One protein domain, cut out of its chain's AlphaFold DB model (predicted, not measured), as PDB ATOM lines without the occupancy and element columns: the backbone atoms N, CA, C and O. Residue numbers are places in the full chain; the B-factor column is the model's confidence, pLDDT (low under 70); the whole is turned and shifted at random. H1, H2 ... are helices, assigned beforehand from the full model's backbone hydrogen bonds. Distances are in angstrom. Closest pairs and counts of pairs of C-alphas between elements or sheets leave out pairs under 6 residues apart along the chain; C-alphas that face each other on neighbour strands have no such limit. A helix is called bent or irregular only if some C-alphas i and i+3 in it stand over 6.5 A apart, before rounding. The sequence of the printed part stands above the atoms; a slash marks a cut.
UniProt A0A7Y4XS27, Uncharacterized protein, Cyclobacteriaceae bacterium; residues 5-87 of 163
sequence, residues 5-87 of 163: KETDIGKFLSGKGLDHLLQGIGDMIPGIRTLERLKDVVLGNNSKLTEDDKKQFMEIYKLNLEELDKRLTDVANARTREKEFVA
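AT A GLANCE: This is residues 5 to 87 of the 163 residues of an uncharacterized protein of Cyclobacteriaceae bacterium (UniProt A0A7Y4XS27). Picture a small compact head of four helices with one long arm: H1 and H3 pack on the first part of the long helix H4, which runs along one side of the head, and residues 70 to 87 of H4 stick out beyond it as a bare arm. The short H2 packs on H1, away from H4, and H3 and H4 make a helical hairpin. The printed part has 83 residues, with four named helices in the order H1, H2, H3, H4 and no named strand; its class is all helix. The whole is loose, with a radius of gyration of the C-alphas of 16.0 A, and spans 55 by 24 by 19 A, the arm making much of the length.

IN THESE COORDINATES: Start at Lys 5 and go on to C-alpha 8 at (54.754, -34.111, -10.181), where H1 begins; it covers residues 8 to 15. Next comes H2, residues 19 to 22, only four residues long. Find C-alpha 32 at (44.212, -45.253, -8.475); from there H3 runs through residues 32 to 43, 16.3 A from first to last C-alpha. H4, residues 51 to 87, is 52.7 A long by the same measure and ends at C-alpha 87, at (46.193, -64.805, 15.284). No helix is bent.

HOW THE PARTS SIT: Look first at H1, which touches H4 with the closest C-alphas, those of Ile 9 and Ile 60, 6.3 A apart. The two run opposite ways at a shallow tilt of 29 degrees, and H4 touches H1 with residues 57 to 64 alone. H1 also touches H2, where the C-alphas of Leu 13 and Asp 19 are the closest at 6.5 A. H2 and H3 are close but not clearly touching, with the C-alphas of Leu 21 and Leu 38 the closest at 7.8 A. H3 touches H4, here with residues 54 to 68 of H4 alone; the closest C-alphas are those of Leu 43 and Lys 54, 7.0 A apart. This hairpin runs opposite ways at a shallow tilt of 8 degrees. H1 and H3 are apart, and so are H2 and H4. In H1, H3 and H4 every O i to N i+4 pair is within hydrogen-bond range; H2 is too short for such a pair, and its one O i to N i+3 pair is within range.

THE WHOLE: The two C-alphas farthest apart are those of Lys 48 and Ala 87, 54.7 A. Without residues 70 to 87, which stand free, the body of 65 residues spans 28 by 23 by 19 A. The printed part has no cut; the link from H1 to H2 is tight, and those from H2 to H3 and from H3 to H4 are short. The mean pLDDT of the printed part is 76.1, and you find it under 70 at residues 23 to 26, 44 to 49 and 78 to 87.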
ATOM      1  N   LYS A   5      47.523 -31.374  -7.011       80.88
ATOM      2  CA  LYS A   5      48.198 -30.147  -7.496       80.88
ATOM      3  C   LYS A   5      49.684 -30.074  -7.137       80.88
ATOM      4  O   LYS A   5      50.472 -29.501  -7.881       80.88
ATOM      5  N   GLU A   6      50.068 -30.642  -6.001       81.25
ATOM      6  CA  GLU A   6      51.442 -30.603  -5.495       81.25
ATOM      7  C   GLU A   6      52.298 -31.782  -5.977       81.25
ATOM      8  O   GLU A   6      53.517 -31.778  -5.771       81.25
ATOM      9  N   THR A   7      51.674 -32.788  -6.598       84.38
ATOM     10  CA  THR A   7      52.372 -33.928  -7.206       84.38
ATOM     11  C   THR A   7      53.081 -33.526  -8.493       84.38
ATOM     12  O   THR A   7      52.747 -32.516  -9.116       84.38
ATOM     13  N   ASP A   8      54.031 -34.347  -8.929       84.38
ATOM     14  CA  ASP A   8      54.754 -34.111 -10.181       84.38
ATOM     15  C   ASP A   8      53.809 -34.120 -11.393       84.38
ATOM     16  O   ASP A   8      54.002 -33.341 -12.324       84.38
ATOM     17  N   ILE A   9      52.717 -34.898 -11.336       83.62
ATOM     18  CA  ILE A   9      51.645 -34.868 -12.344       83.62
ATOM     19  C   ILE A   9      50.911 -33.521 -12.324       83.62
ATOM     20  O   ILE A   9      50.687 -32.929 -13.377       83.62
ATOM     21  N   GLY A  10      50.548 -33.015 -11.141       82.00
ATOM     22  CA  GLY A  10      49.888 -31.715 -11.000       82.00
ATOM     23  C   GLY A  10      50.743 -30.569 -11.536       82.00
ATOM     24  O   GLY A  10      50.272 -29.766 -12.339       82.00
ATOM     25  N   LYS A  11      52.031 -30.549 -11.183       85.88
ATOM     26  CA  LYS A  11      52.989 -29.547 -11.670       85.88
ATOM     27  C   LYS A  11      53.212 -29.632 -13.178       85.88
ATOM     28  O   LYS A  11      53.272 -28.595 -13.835       85.88
ATOM     29  N   PHE A  12      53.306 -30.845 -13.729       85.19
ATOM     30  CA  PHE A  12      53.434 -31.060 -15.170       85.19
ATOM     31  C   PHE A  12      52.213 -30.518 -15.928       85.19
ATOM     32  O   PHE A  12      52.363 -29.800 -16.916       85.19
ATOM     33  N   LEU A  13      51.002 -30.796 -15.437       83.12
ATOM     34  CA  LEU A  13      49.761 -30.331 -16.059       83.12
ATOM     35  C   LEU A  13      49.584 -28.810 -15.968       83.12
ATOM     36  O   LEU A  13      49.238 -28.185 -16.972       83.12
ATOM     37  N   SER A  14      49.890 -28.199 -14.821       83.62
ATOM     38  CA  SER A  14      49.902 -26.736 -14.677       83.62
ATOM     39  C   SER A  14      50.941 -26.072 -15.585       83.62
ATOM     40  O   SER A  14      50.641 -25.088 -16.257       83.62
ATOM     41  N   GLY A  15      52.144 -26.648 -15.706       82.12
ATOM     42  CA  GLY A  15      53.191 -26.146 -16.606       82.12
ATOM     43  C   GLY A  15      52.812 -26.182 -18.093       82.12
ATOM     44  O   GLY A  15      53.370 -25.434 -18.892       82.12
ATOM     45  N   LYS A  16      51.838 -27.020 -18.467       81.69
ATOM     46  CA  LYS A  16      51.301 -27.140 -19.831       81.69
ATOM     47  C   LYS A  16      49.973 -26.395 -20.036       81.69
ATOM     48  O   LYS A  16      49.358 -26.528 -21.093       81.69
ATOM     49  N   GLY A  17      49.524 -25.609 -19.054       76.06
ATOM     50  CA  GLY A  17      48.278 -24.836 -19.126       76.06
ATOM     51  C   GLY A  17      47.008 -25.692 -19.059       76.06
ATOM     52  O   GLY A  17      45.959 -25.301 -19.577       76.06
ATOM     53  N   LEU A  18      47.091 -26.880 -18.454       79.31
ATOM     54  CA  LEU A  18      45.974 -27.808 -18.255       79.31
ATOM     55  C   LEU A  18      45.360 -27.677 -16.849       79.31
ATOM     56  O   LEU A  18      44.772 -28.627 -16.335       79.31
ATOM     57  N   ASP A  19      45.434 -26.494 -16.233       78.00
ATOM     58  CA  ASP A  19      44.922 -26.229 -14.877       78.00
ATOM     59  C   ASP A  19      43.424 -26.518 -14.716       78.00
ATOM     60  O   ASP A  19      42.963 -26.868 -13.630       78.00
ATOM     61  N   HIS A  20      42.657 -26.439 -15.805       78.75
ATOM     62  CA  HIS A  20      41.241 -26.806 -15.826       78.75
ATOM     63  C   HIS A  20      41.000 -28.290 -15.492       78.75
ATOM     64  O   HIS A  20      39.947 -28.622 -14.962       78.75
ATOM     65  N   LEU A  21      41.974 -29.177 -15.741       74.06
ATOM     66  CA  LEU A  21      41.910 -30.587 -15.337       74.06
ATOM     67  C   LEU A  21      42.162 -30.773 -13.837       74.06
ATOM     68  O   LEU A  21      41.768 -31.783 -13.263       74.06
ATOM     69  N   LEU A  22      42.813 -29.799 -13.198       73.38
ATOM     70  CA  LEU A  22      43.078 -29.778 -11.760       73.38
ATOM     71  C   LEU A  22      41.982 -29.035 -10.983       73.38
ATOM     72  O   LEU A  22      41.895 -29.180  -9.759       73.38
ATOM     73  N   GLN A  23      41.123 -28.268 -11.663       69.81
ATOM     74  CA  GLN A  23      39.941 -27.660 -11.056       69.81
ATOM     75  C   GLN A  23      38.948 -28.759 -10.659       69.81
ATOM     76  O   GLN A  23      38.413 -29.482 -11.490       69.81
ATOM     77  N   GLY A  24      38.731 -28.918  -9.352       67.56
ATOM     78  CA  GLY A  24      37.802 -29.895  -8.778       67.56
ATOM     79  C   GLY A  24      38.458 -31.157  -8.211       67.56
ATOM     80  O   GLY A  24      37.985 -31.649  -7.193       67.56
ATOM     81  N   ILE A  25      39.566 -31.648  -8.785       69.31
ATOM     82  CA  ILE A  25      40.288 -32.844  -8.281       69.31
ATOM     83  C   ILE A  25      41.661 -32.539  -7.675       69.31
ATOM     84  O   ILE A  25      42.269 -33.400  -7.046       69.31
ATOM     85  N   GLY A  26      42.157 -31.315  -7.842       62.47
ATOM     86  CA  GLY A  26      43.512 -30.937  -7.463       62.47
ATOM     87  C   GLY A  26      43.799 -30.935  -5.958       62.47
ATOM     88  O   GLY A  26      44.947 -31.142  -5.567       62.47
ATOM     89  N   ASP A  27      42.768 -30.747  -5.132       71.75
ATOM     90  CA  ASP A  27      42.871 -30.787  -3.665       71.75
ATOM     91  C   ASP A  27      42.645 -32.204  -3.104       71.75
ATOM     92  O   ASP A  27      42.843 -32.453  -1.916       71.75
ATOM     93  N   MET A  28      42.254 -33.156  -3.961       74.00
ATOM     94  CA  MET A  28      42.088 -34.547  -3.562       74.00
ATOM     95  C   MET A  28      43.439 -35.251  -3.465       74.00
ATOM     96  O   MET A  28      44.380 -34.986  -4.219       74.00
ATOM     97  N   ILE A  29      43.499 -36.216  -2.555       74.94
ATOM     98  CA  ILE A  29      44.593 -37.175  -2.490       74.94
ATOM     99  C   ILE A  29      44.510 -38.087  -3.732       74.94
ATOM    100  O   ILE A  29      43.439 -38.650  -3.988       74.94
ATOM    101  N   PRO A  30      45.602 -38.264  -4.500       76.31
ATOM    102  CA  PRO A  30      45.603 -39.135  -5.671       76.31
ATOM    103  C   PRO A  30      45.288 -40.586  -5.285       76.31
ATOM    104  O   PRO A  30      46.040 -41.227  -4.555       76.31
ATOM    105  N   GLY A  31      44.165 -41.105  -5.785       77.12
ATOM    106  CA  GLY A  31      43.837 -42.530  -5.757       77.12
ATOM    107  C   GLY A  31      43.985 -43.154  -7.145       77.12
ATOM    108  O   GLY A  31      43.954 -42.437  -8.145       77.12
ATOM    109  N   ILE A  32      44.069 -44.488  -7.216       76.25
ATOM    110  CA  ILE A  32      44.212 -45.253  -8.475       76.25
ATOM    111  C   ILE A  32      43.174 -44.799  -9.517       76.25
ATOM    112  O   ILE A  32      43.524 -44.452 -10.640       76.25
ATOM    113  N   ARG A  33      41.907 -44.658  -9.108       77.69
ATOM    114  CA  ARG A  33      40.808 -44.201  -9.979       77.69
ATOM    115  C   ARG A  33      40.949 -42.750 -10.453       77.69
ATOM    116  O   ARG A  33      40.492 -42.414 -11.541       77.69
ATOM    117  N   THR A  34      41.530 -41.877  -9.632       79.06
ATOM    118  CA  THR A  34      41.765 -40.468  -9.986       79.06
ATOM    119  C   THR A  34      42.880 -40.368 -11.020       79.06
ATOM    120  O   THR A  34      42.739 -39.643 -12.000       79.06
ATOM    121  N   LEU A  35      43.951 -41.143 -10.833       81.50
ATOM    122  CA  LEU A  35      45.063 -41.234 -11.774       81.50
ATOM    123  C   LEU A  35      44.616 -41.841 -13.113       81.50
ATOM    124  O   LEU A  35      44.931 -41.281 -14.159       81.50
ATOM    125  N   GLU A  36      43.826 -42.917 -13.107       81.00
ATOM    126  CA  GLU A  36      43.291 -43.536 -14.334       81.00
ATOM    127  C   GLU A  36      42.432 -42.568 -15.152       81.00
ATOM    128  O   GLU A  36      42.662 -42.403 -16.348       81.00
ATOM    129  N   ARG A  37      41.498 -41.862 -14.500       79.12
ATOM    130  CA  ARG A  37      40.670 -40.839 -15.158       79.12
ATOM    131  C   ARG A  37      41.510 -39.705 -15.731       79.12
ATOM    132  O   ARG A  37      41.216 -39.212 -16.815       79.12
ATOM    133  N   LEU A  38      42.558 -39.298 -15.017       79.75
ATOM    134  CA  LEU A  38      43.470 -38.259 -15.481       79.75
ATOM    135  C   LEU A  38      44.252 -38.717 -16.715       79.75
ATOM    136  O   LEU A  38      44.355 -37.971 -17.682       79.75
ATOM    137  N   LYS A  39      44.735 -39.962 -16.718       82.38
ATOM    138  CA  LYS A  39      45.385 -40.580 -17.875       82.38
ATOM    139  C   LYS A  39      44.446 -40.632 -19.079       82.38
ATOM    140  O   LYS A  39      44.853 -40.233 -20.165       82.38
ATOM    141  N   ASP A  40      43.200 -41.058 -18.897       83.00
ATOM    142  CA  ASP A  40      42.236 -41.168 -19.998       83.00
ATOM    143  C   ASP A  40      41.876 -39.796 -20.597       83.00
ATOM    144  O   ASP A  40      41.740 -39.665 -21.811       83.00
ATOM    145  N   VAL A  41      41.786 -38.748 -19.769       79.62
ATOM    146  CA  VAL A  41      41.517 -37.376 -20.235       79.62
ATOM    147  C   VAL A  41      42.738 -36.745 -20.916       79.62
ATOM    148  O   VAL A  41      42.584 -36.056 -21.922       79.62
ATOM    149  N   VAL A  42      43.950 -36.996 -20.409       78.50
ATOM    150  CA  VAL A  42      45.202 -36.454 -20.969       78.50
ATOM    151  C   VAL A  42      45.605 -37.163 -22.267       78.50
ATOM    152  O   VAL A  42      46.082 -36.517 -23.199       78.50
ATOM    153  N   LEU A  43      45.402 -38.478 -22.362       76.50
ATOM    154  CA  LEU A  43      45.679 -39.250 -23.580       76.50
ATOM    155  C   LEU A  43      44.517 -39.231 -24.583       76.50
ATOM    156  O   LEU A  43      44.715 -39.583 -25.745       76.50
ATOM    157  N   GLY A  44      43.321 -38.834 -24.145       69.31
ATOM    158  CA  GLY A  44      42.139 -38.679 -24.984       69.31
ATOM    159  C   GLY A  44      42.166 -37.440 -25.889       69.31
ATOM    160  O   GLY A  44      43.140 -36.693 -25.963       69.31
ATOM    161  N   ASN A  45      41.042 -37.213 -26.573       56.22
ATOM    162  CA  ASN A  45      40.853 -36.300 -27.716       56.22
ATOM    163  C   ASN A  45      41.091 -34.785 -27.489       56.22
ATOM    164  O   ASN A  45      40.724 -33.998 -28.354       56.22
ATOM    165  N   ASN A  46      41.673 -34.343 -26.370       56.00
ATOM    166  CA  ASN A  46      41.749 -32.917 -26.013       56.00
ATOM    167  C   ASN A  46      43.117 -32.415 -25.532       56.00
ATOM    168  O   ASN A  46      43.220 -31.256 -25.118       56.00
ATOM    169  N   SER A  47      44.186 -33.212 -25.568       59.25
ATOM    170  CA  SER A  47      45.471 -32.688 -25.109       59.25
ATOM    171  C   SER A  47      46.140 -31.822 -26.176       59.25
ATOM    172  O   SER A  47      46.592 -32.300 -27.210       59.25
ATOM    173  N   LYS A  48      46.295 -30.528 -25.869       65.75
ATOM    174  CA  LYS A  48      47.222 -29.583 -26.531       65.75
ATOM    175  C   LYS A  48      48.706 -30.014 -26.433       65.75
ATOM    176  O   LYS A  48      49.599 -29.197 -26.626       65.75
ATOM    177  N   LEU A  49      48.963 -31.267 -26.066       69.62
ATOM    178  CA  LEU A  49      50.266 -31.836 -25.769       69.62
ATOM    179  C   LEU A  49      50.824 -32.491 -27.029       69.62
ATOM    180  O   LEU A  49      50.120 -33.212 -27.739       69.62
ATOM    181  N   THR A  50      52.103 -32.258 -27.287       79.25
ATOM    182  CA  THR A  50      52.842 -32.965 -28.333       79.25
ATOM    183  C   THR A  50      53.033 -34.440 -27.963       79.25
ATOM    184  O   THR A  50      52.866 -34.851 -26.816       79.25
ATOM    185  N   GLU A  51      53.415 -35.265 -28.936       78.12
ATOM    186  CA  GLU A  51      53.728 -36.682 -28.689       78.12
ATOM    187  C   GLU A  51      54.876 -36.875 -27.680       78.12
ATOM    188  O   GLU A  51      54.906 -37.871 -26.960       78.12
ATOM    189  N   ASP A  52      55.792 -35.910 -27.586       81.06
ATOM    190  CA  ASP A  52      56.861 -35.911 -26.583       81.06
ATOM    191  C   ASP A  52      56.318 -35.640 -25.169       81.06
ATOM    192  O   ASP A  52      56.609 -36.374 -24.224       81.06
ATOM    193  N   ASP A  53      55.404 -34.678 -25.046       79.56
ATOM    194  CA  ASP A  53      54.736 -34.361 -23.784       79.56
ATOM    195  C   ASP A  53      53.885 -35.529 -23.268       79.56
ATOM    196  O   ASP A  53      53.829 -35.788 -22.065       79.56
ATOM    197  N   LYS A  54      53.245 -36.281 -24.170       79.69
ATOM    198  CA  LYS A  54      52.499 -37.493 -23.800       79.69
ATOM    199  C   LYS A  54      53.418 -38.586 -23.257       79.69
ATOM    200  O   LYS A  54      53.032 -39.291 -22.324       79.69
ATOM    201  N   LYS A  55      54.634 -38.728 -23.797       84.56
ATOM    202  CA  LYS A  55      55.630 -39.682 -23.279       84.56
ATOM    203  C   LYS A  55      56.112 -39.282 -21.889       84.56
ATOM    204  O   LYS A  55      56.108 -40.127 -20.998       84.56
ATOM    205  N   GLN A  56      56.435 -38.005 -21.692       83.12
ATOM    206  CA  GLN A  56      56.823 -37.475 -20.382       83.12
ATOM    207  C   GLN A  56      55.702 -37.645 -19.351       83.12
ATOM    208  O   GLN A  56      55.938 -38.120 -18.243       83.12
ATOM    209  N   PHE A  57      54.455 -37.356 -19.731       85.31
ATOM    210  CA  PHE A  57      53.298 -37.598 -18.874       85.31
ATOM    211  C   PHE A  57      53.178 -39.074 -18.470       85.31
ATOM    212  O   PHE A  57      52.942 -39.377 -17.300       85.31
ATOM    213  N   MET A  58      53.366 -40.000 -19.413       83.75
ATOM    214  CA  MET A  58      53.289 -41.439 -19.145       83.75
ATOM    215  C   MET A  58      54.396 -41.947 -18.219       83.75
ATOM    216  O   MET A  58      54.162 -42.883 -17.452       83.75
ATOM    217  N   GLU A  59      55.582 -41.351 -18.270       87.25
ATOM    218  CA  GLU A  59      56.675 -41.660 -17.347       87.25
ATOM    219  C   GLU A  59      56.336 -41.210 -15.922       87.25
ATOM    220  O   GLU A  59      56.360 -42.017 -14.990       87.25
ATOM    221  N   ILE A  60      55.894 -39.958 -15.764       85.56
ATOM    222  CA  ILE A  60      55.487 -39.400 -14.467       85.56
ATOM    223  C   ILE A  60      54.287 -40.177 -13.894       85.56
ATOM    224  O   ILE A  60      54.244 -40.477 -12.698       85.56
ATOM    225  N   TYR A  61      53.332 -40.558 -14.746       86.12
ATOM    226  CA  TYR A  61      52.178 -41.377 -14.382       86.12
ATOM    227  C   TYR A  61      52.585 -42.735 -13.795       86.12
ATOM    228  O   TYR A  61      52.072 -43.133 -12.747       86.12
ATOM    229  N   LYS A  62      53.530 -43.435 -14.438       86.31
ATOM    230  CA  LYS A  62      54.027 -44.736 -13.964       86.31
ATOM    231  C   LYS A  62      54.720 -44.627 -12.609       86.31
ATOM    232  O   LYS A  62      54.426 -45.427 -11.726       86.31
ATOM    233  N   LEU A  63      55.576 -43.621 -12.429       86.19
ATOM    234  CA  LEU A  63      56.282 -43.395 -11.164       86.19
ATOM    235  C   LEU A  63      55.311 -43.135 -10.004       86.19
ATOM    236  O   LEU A  63      55.463 -43.701  -8.924       86.19
ATOM    237  N   ASN A  64      54.264 -42.337 -10.240       83.56
ATOM    238  CA  ASN A  64      53.247 -42.049  -9.223       83.56
ATOM    239  C   ASN A  64      52.397 -43.283  -8.876       83.56
ATOM    240  O   ASN A  64      52.030 -43.466  -7.716       83.56
ATOM    241  N   LEU A  65      52.090 -44.141  -9.856       85.25
ATOM    242  CA  LEU A  65      51.409 -45.412  -9.597       85.25
ATOM    243  C   LEU A  65      52.267 -46.361  -8.759       85.25
ATOM    244  O   LEU A  65      51.757 -46.952  -7.813       85.25
ATOM    245  N   GLU A  66      53.551 -46.489  -9.085       85.75
ATOM    246  CA  GLU A  66      54.473 -47.353  -8.346       85.75
ATOM    247  C   GLU A  66      54.658 -46.873  -6.898       85.75
ATOM    248  O   GLU A  66      54.677 -47.674  -5.963       85.75
ATOM    249  N   GLU A  67      54.736 -45.557  -6.683       85.00
ATOM    250  CA  GLU A  67      54.790 -44.989  -5.335       85.00
ATOM    251  C   GLU A  67      53.503 -45.272  -4.543       85.00
ATOM    252  O   GLU A  67      53.554 -45.619  -3.358       85.00
ATOM    253  N   LEU A  68      52.341 -45.143  -5.190       83.62
ATOM    254  CA  LEU A  68      51.054 -45.428  -4.564       83.62
ATOM    255  C   LEU A  68      50.930 -46.913  -4.195       83.62
ATOM    256  O   LEU A  68      50.485 -47.224  -3.092       83.62
ATOM    257  N   ASP A  69      51.366 -47.810  -5.076       82.25
ATOM    258  CA  ASP A  69      51.343 -49.257  -4.861       82.25
ATOM    259  C   ASP A  69      52.259 -49.694  -3.708       82.25
ATOM    260  O   ASP A  69      51.822 -50.409  -2.803       82.25
ATOM    261  N   LYS A  70      53.493 -49.170  -3.648       82.62
ATOM    262  CA  LYS A  70      54.416 -49.415  -2.524       82.62
ATOM    263  C   LYS A  70      53.812 -48.978  -1.189       82.62
ATOM    264  O   LYS A  70      53.839 -49.730  -0.219       82.62
ATOM    265  N   ARG A  71      53.190 -47.796  -1.144       76.50
ATOM    266  CA  ARG A  71      52.532 -47.287   0.073       76.50
ATOM    267  C   ARG A  71      51.306 -48.114   0.464       76.50
ATOM    268  O   ARG A  71      51.088 -48.350   1.651       76.50
ATOM    269  N   LEU A  72      50.490 -48.536  -0.503       80.44
ATOM    270  CA  LEU A  72      49.336 -49.402  -0.243       80.44
ATOM    271  C   LEU A  72      49.782 -50.765   0.284       80.44
ATOM    272  O   LEU A  72      49.175 -51.277   1.226       80.44
ATOM    273  N   THR A  73      50.865 -51.301  -0.267       77.81
ATOM    274  CA  THR A  73      51.484 -52.550   0.176       77.81
ATOM    275  C   THR A  73      52.032 -52.427   1.596       77.81
ATOM    276  O   THR A  73      51.767 -53.301   2.415       77.81
ATOM    277  N   ASP A  74      52.690 -51.320   1.948       74.06
ATOM    278  CA  ASP A  74      53.151 -51.070   3.322       74.06
ATOM    279  C   ASP A  74      51.990 -51.007   4.326       74.06
ATOM    280  O   ASP A  74      52.052 -51.603   5.406       74.06
ATOM    281  N   VAL A  75      50.889 -50.338   3.970       73.12
ATOM    282  CA  VAL A  75      49.686 -50.268   4.820       73.12
ATOM    283  C   VAL A  75      48.992 -51.629   4.924       73.12
ATOM    284  O   VAL A  75      48.510 -52.000   5.997       73.12
ATOM    285  N   ALA A  76      48.941 -52.387   3.828       70.06
ATOM    286  CA  ALA A  76      48.399 -53.739   3.814       70.06
ATOM    287  C   ALA A  76      49.242 -54.672   4.692       70.06
ATOM    288  O   ALA A  76      48.687 -55.347   5.554       70.06
ATOM    289  N   ASN A  77      50.569 -54.628   4.563       70.00
ATOM    290  CA  ASN A  77      51.507 -55.392   5.380       70.00
ATOM    291  C   ASN A  77      51.409 -55.029   6.864       70.00
ATOM    292  O   ASN A  77      51.456 -55.920   7.708       70.00
ATOM    293  N   ALA A  78      51.210 -53.753   7.212       62.00
ATOM    294  CA  ALA A  78      50.989 -53.347   8.600       62.00
ATOM    295  C   ALA A  78      49.716 -53.981   9.193       62.00
ATOM    296  O   ALA A  78      49.751 -54.511  10.302       62.00
ATOM    297  N   ARG A  79      48.613 -53.997   8.432       63.97
ATOM    298  CA  ARG A  79      47.358 -54.647   8.849       63.97
ATOM    299  C   ARG A  79      47.472 -56.166   8.899       63.97
ATOM    300  O   ARG A  79      46.871 -56.793   9.763       63.97
ATOM    301  N   THR A  80      48.222 -56.765   7.979       67.31
ATOM    302  CA  THR A  80      48.476 -58.209   7.971       67.31
ATOM    303  C   THR A  80      49.322 -58.608   9.170       67.31
ATOM    304  O   THR A  80      48.944 -59.537   9.866       67.31
ATOM    305  N   ARG A  81      50.364 -57.844   9.514       62.72
ATOM    306  CA  ARG A  81      51.163 -58.067  10.729       62.72
ATOM    307  C   ARG A  81      50.348 -57.952  12.011       62.72
ATOM    308  O   ARG A  81      50.588 -58.710  12.938       62.72
ATOM    309  N   GLU A  82      49.395 -57.026  12.083       57.97
ATOM    310  CA  GLU A  82      48.500 -56.914  13.238       57.97
ATOM    311  C   GLU A  82      47.569 -58.130  13.337       57.97
ATOM    312  O   GLU A  82      47.435 -58.724  14.402       57.97
ATOM    313  N   LYS A  83      46.996 -58.569  12.212       60.31
ATOM    314  CA  LYS A  83      46.165 -59.780  12.157       60.31
ATOM    315  C   LYS A  83      46.951 -61.044  12.479       60.31
ATOM    316  O   LYS A  83      46.451 -61.882  13.216       60.31
ATOM    317  N   GLU A  84      48.159 -61.181  11.948       61.78
ATOM    318  CA  GLU A  84      49.052 -62.307  12.211       61.78
ATOM    319  C   GLU A  84      49.557 -62.287  13.649       61.78
ATOM    320  O   GLU A  84      49.623 -63.340  14.264       61.78
ATOM    321  N   PHE A  85      49.832 -61.117  14.235       58.31
ATOM    322  CA  PHE A  85      50.152 -60.999  15.657       58.31
ATOM    323  C   PHE A  85      48.961 -61.406  16.531       58.31
ATOM    324  O   PHE A  85      49.130 -62.191  17.456       58.31
ATOM    325  N   VAL A  86      47.748 -60.950  16.212       58.00
ATOM    326  CA  VAL A  86      46.521 -61.328  16.934       58.00
ATOM    327  C   VAL A  86      46.192 -62.819  16.760       58.00
ATOM    328  O   VAL A  86      45.769 -63.464  17.717       58.00
ATOM    329  N   ALA A  87      46.427 -63.390  15.576       57.50
ATOM    330  CA  ALA A  87      46.193 -64.805  15.284       57.50
ATOM    331  C   ALA A  87      47.274 -65.729  15.877       57.50
ATOM    332  O   ALA A  87      46.943 -66.785  16.409       57.50
TER     333      ALA A  87